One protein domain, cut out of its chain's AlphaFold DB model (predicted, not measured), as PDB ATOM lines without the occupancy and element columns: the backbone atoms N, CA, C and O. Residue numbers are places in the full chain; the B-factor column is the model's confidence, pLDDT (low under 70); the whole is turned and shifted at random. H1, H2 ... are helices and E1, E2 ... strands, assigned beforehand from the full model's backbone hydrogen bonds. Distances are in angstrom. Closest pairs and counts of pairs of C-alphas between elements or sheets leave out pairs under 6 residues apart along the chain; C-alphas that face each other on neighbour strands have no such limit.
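This is residues 2 to 68 of the 360 residues of the protein "DUF3854 domain-containing protein" of Cytobacillus horneckiae (UniProt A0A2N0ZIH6). What stands out? There is little regular structure: a small twisted antiparallel sheet, E1 - E2 - E3 - E4, sits among long loops, with short helix H1 beyond E1 and residues 2 to 16 looping off to one side. How large is it? Of 67 printed residues, 18 are in named elements, E1 H1 E2 E3 E4, class mixed. It is compact, with radius of gyration of the C-alphas 11.1 A and spans 29 by 23 by 22 A.

How do strands pair? E1, residues 17 to 19, is antiparallel to E2, residues 37 to 39, with N 18 and O 38 2.8 A apart, within hydrogen-bond range. E2, E3, residues 44 to 47, and E4, residues 61 to 64, form a meander of two hairpins, each strand the antiparallel neighbour of the one before; in range are N 46 and O 37, 2.8 A, and N 63 and O 45, 2.8 A. Where is H1? H1, residues 20 to 23, is on the sheet, height 8.2 A, over none of its strands. It is too short for an O i to N i+4 pair.

Where does E1 begin? C-alpha 17 is at (35.464, -10.399, 4.959). Where does E4 end? C-alpha 64 is at (37.791, -21.396, -2.420); E4 is 10.1 A long, E3 9.3 A.

Is it cut? The printed part has no cut; the links H1 to E2 and E3 to E4 are long. Where is pLDDT under 70? At residues 2 to 15 and 66 to 68.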
ATOM      1  N   GLU A   2      27.698  -2.247   2.083       27.33
ATOM      2  CA  GLU A   2      27.392  -3.585   1.572       27.33
ATOM      3  C   GLU A   2      27.901  -3.687   0.132       27.33
ATOM      4  O   GLU A   2      27.420  -2.995  -0.761       27.33
ATOM      5  N   ILE A   3      28.926  -4.506  -0.094       35.50
ATOM      6  CA  ILE A   3      29.444  -4.769  -1.436       35.50
ATOM      7  C   ILE A   3      28.842  -6.102  -1.875       35.50
ATOM      8  O   ILE A   3      29.163  -7.143  -1.309       35.50
ATOM      9  N   SER A   4      27.964  -6.076  -2.879       36.25
ATOM     10  CA  SER A   4      27.544  -7.300  -3.572       36.25
ATOM     11  C   SER A   4      28.727  -7.820  -4.393       36.25
ATOM     12  O   SER A   4      29.139  -7.172  -5.355       36.25
ATOM     13  N   ILE A   5      29.297  -8.965  -4.007       45.50
ATOM     14  CA  ILE A   5      30.420  -9.594  -4.714       45.50
ATOM     15  C   ILE A   5      29.878 -10.750  -5.560       45.50
ATOM     16  O   ILE A   5      29.189 -11.637  -5.058       45.50
ATOM     17  N   TYR A   6      30.204 -10.739  -6.850       45.16
ATOM     18  CA  TYR A   6      29.940 -11.844  -7.767       45.16
ATOM     19  C   TYR A   6      31.222 -12.661  -7.928       45.16
ATOM     20  O   TYR A   6      32.230 -12.137  -8.399       45.16
ATOM     21  N   ILE A   7      31.183 -13.938  -7.547       47.09
ATOM     22  CA  ILE A   7      32.264 -14.907  -7.782       47.09
ATOM     23  C   ILE A   7      31.619 -16.131  -8.446       47.09
ATOM     24  O   ILE A   7      30.552 -16.571  -8.018       47.09
ATOM     25  N   PHE A   8      32.213 -16.647  -9.528       48.41
ATOM     26  CA  PHE A   8      31.692 -17.797 -10.295       48.41
ATOM     27  C   PHE A   8      30.251 -17.635 -10.825       48.41
ATOM     28  O   PHE A   8      29.477 -18.588 -10.858       48.41
ATOM     29  N   GLY A   9      29.850 -16.414 -11.201       41.91
ATOM     30  CA  GLY A   9      28.522 -16.156 -11.777       41.91
ATOM     31  C   GLY A   9      27.344 -16.287 -10.799       41.91
ATOM     32  O   GLY A   9      26.197 -16.185 -11.225       41.91
ATOM     33  N   ARG A  10      27.591 -16.473  -9.493       37.66
ATOM     34  CA  ARG A  10      26.542 -16.503  -8.461       37.66
ATOM     35  C   ARG A  10      26.537 -15.211  -7.646       37.66
ATOM     36  O   ARG A  10      27.583 -14.717  -7.232       37.66
ATOM     37  N   ARG A  11      25.334 -14.675  -7.408       37.19
ATOM     38  CA  ARG A  11      25.097 -13.544  -6.504       37.19
ATOM     39  C   ARG A  11      25.201 -14.067  -5.075       37.19
ATOM     40  O   ARG A  11      24.333 -14.814  -4.634       37.19
ATOM     41  N   LEU A  12      26.280 -13.727  -4.383       44.88
ATOM     42  CA  LEU A  12      26.442 -14.081  -2.980       44.88
ATOM     43  C   LEU A  12      25.889 -12.938  -2.119       44.88
ATOM     44  O   LEU A  12      26.133 -11.764  -2.404       44.88
ATOM     45  N   PHE A  13      25.113 -13.293  -1.090       40.38
ATOM     46  CA  PHE A  13      24.714 -12.387  -0.006       40.38
ATOM     47  C   PHE A  13      25.955 -11.684   0.574       40.38
ATOM     48  O   PHE A  13      27.051 -12.236   0.441       40.38
ATOM     49  N   PRO A  14      25.833 -10.488   1.188       45.78
ATOM     50  CA  PRO A  14      26.987  -9.732   1.668       45.78
ATOM     51  C   PRO A  14      27.798 -10.577   2.655       45.78
ATOM     52  O   PRO A  14      27.442 -10.730   3.818       45.78
ATOM     53  N   MET A  15      28.892 -11.160   2.166       58.66
ATOM     54  CA  MET A  15      29.831 -11.902   2.990       58.66
ATOM     55  C   MET A  15      30.789 -10.904   3.611       58.66
ATOM     56  O   MET A  15      31.568 -10.249   2.914       58.66
ATOM     57  N   ALA A  16      30.736 -10.793   4.933       75.62
ATOM     58  CA  ALA A  16      31.733 -10.058   5.679       75.62
ATOM     59  C   ALA A  16      33.096 -10.750   5.514       75.62
ATOM     60  O   ALA A  16      33.260 -11.947   5.764       75.62
ATOM     61  N   LEU A  17      34.074  -9.978   5.045       83.69
ATOM     62  CA  LEU A  17      35.464 -10.399   4.959       83.69
ATOM     63  C   LEU A  17      36.210  -9.867   6.175       83.69
ATOM     64  O   LEU A  17      36.194  -8.665   6.452       83.69
ATOM     65  N   ILE A  18      36.934 -10.744   6.856       86.88
ATOM     66  CA  ILE A  18      37.798 -10.379   7.969       86.88
ATOM     67  C   ILE A  18      39.250 -10.488   7.517       86.88
ATOM     68  O   ILE A  18      39.682 -11.485   6.940       86.88
ATOM     69  N   ASN A  19      40.035  -9.450   7.799       89.19
ATOM     70  CA  ASN A  19      41.479  -9.498   7.608       89.19
ATOM     71  C   ASN A  19      42.096 -10.595   8.496       89.19
ATOM     72  O   ASN A  19      41.806 -10.650   9.693       89.19
ATOM     73  N   VAL A  20      42.978 -11.435   7.947       85.88
ATOM     74  CA  VAL A  20      43.566 -12.574   8.682       85.88
ATOM     75  C   VAL A  20      44.329 -12.150   9.946       85.88
ATOM     76  O   VAL A  20      44.289 -12.858  10.955       85.88
ATOM     77  N   ALA A  21      44.926 -10.951   9.952       80.81
ATOM     78  CA  ALA A  21      45.576 -10.387  11.133       80.81
ATOM     79  C   ALA A  21      44.551 -10.050  12.227       80.81
ATOM     80  O   ALA A  21      44.772 -10.343  13.402       80.81
ATOM     81  N   LYS A  22      43.397  -9.485  11.838       82.50
ATOM     82  CA  LYS A  22      42.287  -9.183  12.757       82.50
ATOM     83  C   LYS A  22      41.656 -10.466  13.307       82.50
ATOM     84  O   LYS A  22      41.397 -10.541  14.505       82.50
ATOM     85  N   ALA A  23      41.477 -11.476  12.456       81.94
ATOM     86  CA  ALA A  23      40.939 -12.788  12.820       81.94
ATOM     87  C   ALA A  23      41.926 -13.683  13.599       81.94
ATOM     88  O   ALA A  23      41.527 -14.721  14.114       81.94
ATOM     89  N   ARG A  24      43.200 -13.282  13.737       81.56
ATOM     90  CA  ARG A  24      44.254 -14.035  14.451       81.56
ATOM     91  C   ARG A  24      44.565 -15.409  13.854       81.56
ATOM     92  O   ARG A  24      44.899 -16.363  14.560       81.56
ATOM     93  N   ILE A  25      44.514 -15.489  12.535       85.19
ATOM     94  CA  ILE A  25      44.728 -16.716  11.771       85.19
ATOM     95  C   ILE A  25      45.800 -16.503  10.705       85.19
ATOM     96  O   ILE A  25      46.151 -15.370  10.378       85.19
ATOM     97  N   LEU A  26      46.361 -17.590  10.185       86.88
ATOM     98  CA  LEU A  26      47.175 -17.538   8.974       86.88
ATOM     99  C   LEU A  26      46.267 -17.629   7.750       86.88
ATOM    100  O   LEU A  26      45.275 -18.355   7.766       86.88
ATOM    101  N   CYS A  27      46.623 -16.924   6.673       89.00
ATOM    102  CA  CYS A  27      45.969 -17.111   5.385       89.00
ATOM    103  C   CYS A  27      46.058 -18.595   4.985       89.00
ATOM    104  O   CYS A  27      47.178 -19.098   4.866       89.00
ATOM    105  N   PRO A  28      44.935 -19.287   4.730       89.06
ATOM    106  CA  PRO A  28      44.964 -20.708   4.374       89.06
ATOM    107  C   PRO A  28      45.685 -21.000   3.052       89.06
ATOM    108  O   PRO A  28      46.158 -22.109   2.845       89.06
ATOM    109  N   ILE A  29      45.810 -19.992   2.181       91.75
ATOM    110  CA  ILE A  29      46.440 -20.122   0.864       91.75
ATOM    111  C   ILE A  29      47.955 -19.907   0.940       91.75
ATOM    112  O   ILE A  29      48.730 -20.767   0.546       91.75
ATOM    113  N   CYS A  30      48.404 -18.756   1.456       89.81
ATOM    114  CA  CYS A  30      49.834 -18.402   1.472       89.81
ATOM    115  C   CYS A  30      50.529 -18.594   2.826       89.81
ATOM    116  O   CYS A  30      51.729 -18.338   2.947       89.81
ATOM    117  N   GLY A  31      49.789 -18.971   3.871       86.88
ATOM    118  CA  GLY A  31      50.311 -19.167   5.225       86.88
ATOM    119  C   GLY A  31      50.782 -17.892   5.934       86.88
ATOM    120  O   GLY A  31      51.400 -17.986   6.993       86.88
ATOM    121  N   LYS A  32      50.545 -16.697   5.374       85.44
ATOM    122  CA  LYS A  32      50.992 -15.419   5.957       85.44
ATOM    123  C   LYS A  32      49.950 -14.818   6.914       85.44
ATOM    124  O   LYS A  32      48.754 -15.014   6.693       85.44
ATOM    125  N   PRO A  33      50.379 -14.093   7.966       84.75
ATOM    126  CA  PRO A  33      49.491 -13.564   9.004       84.75
ATOM    127  C   PRO A  33      48.868 -12.196   8.666       84.75
ATOM    128  O   PRO A  33      48.232 -11.600   9.530       84.75
ATOM    129  N   ASP A  34      49.073 -11.660   7.461       80.56
ATOM    130  CA  ASP A  34      48.757 -10.277   7.098       80.56
ATOM    131  C   ASP A  34      48.241 -10.121   5.654       80.56
ATOM    132  O   ASP A  34      48.430 -10.994   4.801       80.56
ATOM    133  N   TRP A  35      47.605  -8.968   5.402       85.88
ATOM    134  CA  TRP A  35      47.063  -8.467   4.120       85.88
ATOM    135  C   TRP A  35      45.919  -9.272   3.490       85.88
ATOM    136  O   TRP A  35      45.022  -8.686   2.893       85.88
ATOM    137  N   CYS A  36      45.912 -10.593   3.641       91.44
ATOM    138  CA  CYS A  36      44.848 -11.445   3.133       91.44
ATOM    139  C   CYS A  36      43.547 -11.259   3.927       91.44
ATOM    140  O   CYS A  36      43.549 -10.868   5.099       91.44
ATOM    141  N   MET A  37      42.430 -11.596   3.298       91.75
ATOM    142  CA  MET A  37      41.121 -11.621   3.947       91.75
ATOM    143  C   MET A  37      40.516 -13.015   3.825       91.75
ATOM    144  O   MET A  37      40.807 -13.727   2.866       91.75
ATOM    145  N   VAL A  38      39.684 -13.400   4.782       90.12
ATOM    146  CA  VAL A  38      38.854 -14.607   4.710       90.12
ATOM    147  C   VAL A  38      37.399 -14.236   4.938       90.12
ATOM    148  O   VAL A  38      37.120 -13.265   5.645       90.12
ATOM    149  N   SER A  39      36.474 -14.976   4.340       87.94
ATOM    150  CA  SER A  39      35.059 -14.853   4.679       87.94
ATOM    151  C   SER A  39      34.805 -15.367   6.096       87.94
ATOM    152  O   SER A  39      35.481 -16.282   6.568       87.94
ATOM    153  N   GLU A  40      33.828 -14.779   6.785       80.12
ATOM    154  CA  GLU A  40      33.417 -15.221   8.126       80.12
ATOM    155  C   GLU A  40      33.003 -16.696   8.181       80.12
ATOM    156  O   GLU A  40      33.266 -17.372   9.172       80.12
ATOM    157  N   ASP A  41      32.411 -17.213   7.103       79.19
ATOM    158  CA  ASP A  41      32.025 -18.621   6.986       79.19
ATOM    159  C   ASP A  41      33.199 -19.565   6.660       79.19
ATOM    160  O   ASP A  41      33.002 -20.774   6.539       79.19
ATOM    161  N   GLY A  42      34.413 -19.024   6.502       79.06
ATOM    162  CA  GLY A  42      35.636 -19.783   6.258       79.06
ATOM    163  C   GLY A  42      35.719 -20.447   4.883       79.06
ATOM    164  O   GLY A  42      36.602 -21.276   4.685       79.06
ATOM    165  N   LYS A  43      34.835 -20.115   3.934       84.81
ATOM    166  CA  LYS A  43      34.783 -20.759   2.606       84.81
ATOM    167  C   LYS A  43      35.595 -20.056   1.532       84.81
ATOM    168  O   LYS A  43      35.883 -20.658   0.501       84.81
ATOM    169  N   LEU A  44      35.950 -18.792   1.738       89.12
ATOM    170  CA  LEU A  44      36.685 -17.998   0.762       89.12
ATOM    171  C   LEU A  44      37.867 -17.292   1.411       89.12
ATOM    172  O   LEU A  44      37.787 -16.801   2.537       89.12
ATOM    173  N   ALA A  45      38.951 -17.177   0.653       91.19
ATOM    174  CA  ALA A  45      40.075 -16.315   0.968       91.19
ATOM    175  C   ALA A  45      40.360 -15.371  -0.200       91.19
ATOM    176  O   ALA A  45      40.494 -15.803  -1.340       91.19
ATOM    177  N   LEU A  46      40.537 -14.086   0.097       92.56
ATOM    178  CA  LEU A  46      41.185 -13.146  -0.806       92.56
ATOM    179  C   LEU A  46      42.683 -13.131  -0.477       92.56
ATOM    180  O   LEU A  46      43.114 -12.501   0.496       92.56
ATOM    181  N   CYS A  47      43.474 -13.869  -1.255       91.38
ATOM    182  CA  CYS A  47      44.915 -13.984  -1.064       91.38
ATOM    183  C   CYS A  47      45.646 -12.881  -1.836       91.38
ATOM    184  O   CYS A  47      45.518 -12.781  -3.050       91.38
ATOM    185  N   GLN A  48      46.469 -12.093  -1.147       90.56
ATOM    186  CA  GLN A  48      47.227 -10.991  -1.759       90.56
ATOM    187  C   GLN A  48      48.544 -11.437  -2.425       90.56
ATOM    188  O   GLN A  48      49.308 -10.602  -2.894       90.56
ATOM    189  N   ARG A  49      48.873 -12.738  -2.404       87.62
ATOM    190  CA  ARG A  49      50.219 -13.234  -2.761       87.62
ATOM    191  C   ARG A  49      50.253 -14.413  -3.724       87.62
ATOM    192  O   ARG A  49      51.237 -14.561  -4.435       87.62
ATOM    193  N   ILE A  50      49.237 -15.272  -3.706       85.75
ATOM    194  CA  ILE A  50      49.173 -16.450  -4.578       85.75
ATOM    195  C   ILE A  50      48.053 -16.216  -5.575       85.75
ATOM    196  O   ILE A  50      46.890 -16.093  -5.182       85.75
ATOM    197  N   ALA A  51      48.440 -16.122  -6.843       88.75
ATOM    198  CA  ALA A  51      47.543 -15.839  -7.946       88.75
ATOM    199  C   ALA A  51      46.772 -17.077  -8.416       88.75
ATOM    200  O   ALA A  51      47.251 -18.202  -8.284       88.75
ATOM    201  N   ASN A  52      45.590 -16.842  -8.980       85.06
ATOM    202  CA  ASN A  52      44.833 -17.797  -9.787       85.06
ATOM    203  C   ASN A  52      44.052 -17.049 -10.888       85.06
ATOM    204  O   ASN A  52      44.262 -15.859 -11.121       85.06
ATOM    205  N   ASP A  53      43.151 -17.745 -11.563       89.25
ATOM    206  CA  ASP A  53      42.273 -17.245 -12.622       89.25
ATOM    207  C   ASP A  53      41.083 -16.396 -12.123       89.25
ATOM    208  O   ASP A  53      40.253 -15.951 -12.918       89.25
ATOM    209  N   HIS A  54      41.014 -16.091 -10.821       87.00
ATOM    210  CA  HIS A  54      39.960 -15.281 -10.201       87.00
ATOM    211  C   HIS A  54      40.514 -14.026  -9.507       87.00
ATOM    212  O   HIS A  54      40.476 -13.915  -8.276       87.00
ATOM    213  N   PRO A  55      41.022 -13.041 -10.268       86.00
ATOM    214  CA  PRO A  55      41.530 -11.796  -9.706       86.00
ATOM    215  C   PRO A  55      40.407 -10.925  -9.132       86.00
ATOM    216  O   PRO A  55      39.288 -10.865  -9.648       86.00
ATOM    217  N   ASN A  56      40.720 -10.197  -8.066       85.44
ATOM    218  CA  ASN A  56      39.859  -9.164  -7.508       85.44
ATOM    219  C   ASN A  56      40.224  -7.787  -8.082       85.44
ATOM    220  O   ASN A  56      41.397  -7.431  -8.167       85.44
ATOM    221  N   LYS A  57      39.213  -6.961  -8.377       76.50
ATOM    222  CA  LYS A  57      39.383  -5.609  -8.942       76.50
ATOM    223  C   LYS A  57      40.209  -4.657  -8.066       76.50
ATOM    224  O   LYS A  57      40.725  -3.675  -8.576       76.50
ATOM    225  N   LYS A  58      40.300  -4.921  -6.759       70.12
ATOM    226  CA  LYS A  58      41.050  -4.111  -5.778       70.12
ATOM    227  C   LYS A  58      42.336  -4.793  -5.290       70.12
ATOM    228  O   LYS A  58      42.819  -4.483  -4.207       70.12
ATOM    229  N   GLY A  59      42.848  -5.760  -6.052       75.44
ATOM    230  CA  GLY A  59      44.051  -6.515  -5.714       75.44
ATOM    231  C   GLY A  59      43.780  -7.834  -4.984       75.44
ATOM    232  O   GLY A  59      42.805  -7.987  -4.231       75.44
ATOM    233  N   GLY A  60      44.669  -8.796  -5.228       87.19
ATOM    234  CA  GLY A  60      44.582 -10.167  -4.737       87.19
ATOM    235  C   GLY A  60      43.729 -11.084  -5.617       87.19
ATOM    236  O   GLY A  60      43.140 -10.664  -6.614       87.19
ATOM    237  N   TRP A  61      43.659 -12.352  -5.222       93.56
ATOM    238  CA  TRP A  61      42.977 -13.422  -5.951       93.56
ATOM    239  C   TRP A  61      42.057 -14.211  -5.027       93.56
ATOM    240  O   TRP A  61      42.400 -14.460  -3.866       93.56
ATOM    241  N   TRP A  62      40.881 -14.575  -5.527       91.62
ATOM    242  CA  TRP A  62      39.859 -15.306  -4.788       91.62
ATOM    243  C   TRP A  62      40.129 -16.802  -4.809       91.62
ATOM    244  O   TRP A  62      40.163 -17.411  -5.870       91.62
ATOM    245  N   HIS A  63      40.247 -17.410  -3.635       90.50
ATOM    246  CA  HIS A  63      40.412 -18.851  -3.473       90.50
ATOM    247  C   HIS A  63      39.238 -19.432  -2.697       90.50
ATOM    248  O   HIS A  63      38.854 -18.894  -1.657       90.50
ATOM    249  N   SER A  64      38.716 -20.556  -3.177       89.00
ATOM    250  CA  SER A  64      37.791 -21.396  -2.420       89.00
ATOM    251  C   SER A  64      38.572 -22.236  -1.413       89.00
ATOM    252  O   SER A  64      39.597 -22.824  -1.753       89.00
ATOM    253  N   LEU A  65      38.094 -22.283  -0.176       83.38
ATOM    254  CA  LEU A  65      38.699 -23.046   0.908       83.38
ATOM    255  C   LEU A  65      37.958 -24.372   1.101       83.38
ATOM    256  O   LEU A  65      36.728 -24.400   1.166       83.38
ATOM    257  N   SER A  66      38.710 -25.468   1.218       68.94
ATOM    258  CA  SER A  66      38.227 -26.701   1.842       68.94
ATOM    259  C   SER A  66      38.110 -26.482   3.352       68.94
ATOM    260  O   SER A  66      38.827 -25.662   3.922       68.94
ATOM    261  N   SER A  67      37.204 -27.204   4.011       57.53
ATOM    262  CA  SER A  67      36.848 -27.091   5.438       57.53
ATOM    263  C   SER A  67      37.963 -27.471   6.433       57.53
ATOM    264  O   SER A  67      37.677 -27.894   7.553       57.53
ATOM    265  N   ASP A  68      39.229 -27.357   6.040       56.91
ATOM    266  CA  ASP A  68      40.366 -27.634   6.902       56.91
ATOM    267  C   ASP A  68      40.456 -26.604   8.039       56.91
ATOM    268  O   ASP A  68      40.187 -25.413   7.844       56.91
TER     269      ASP A  68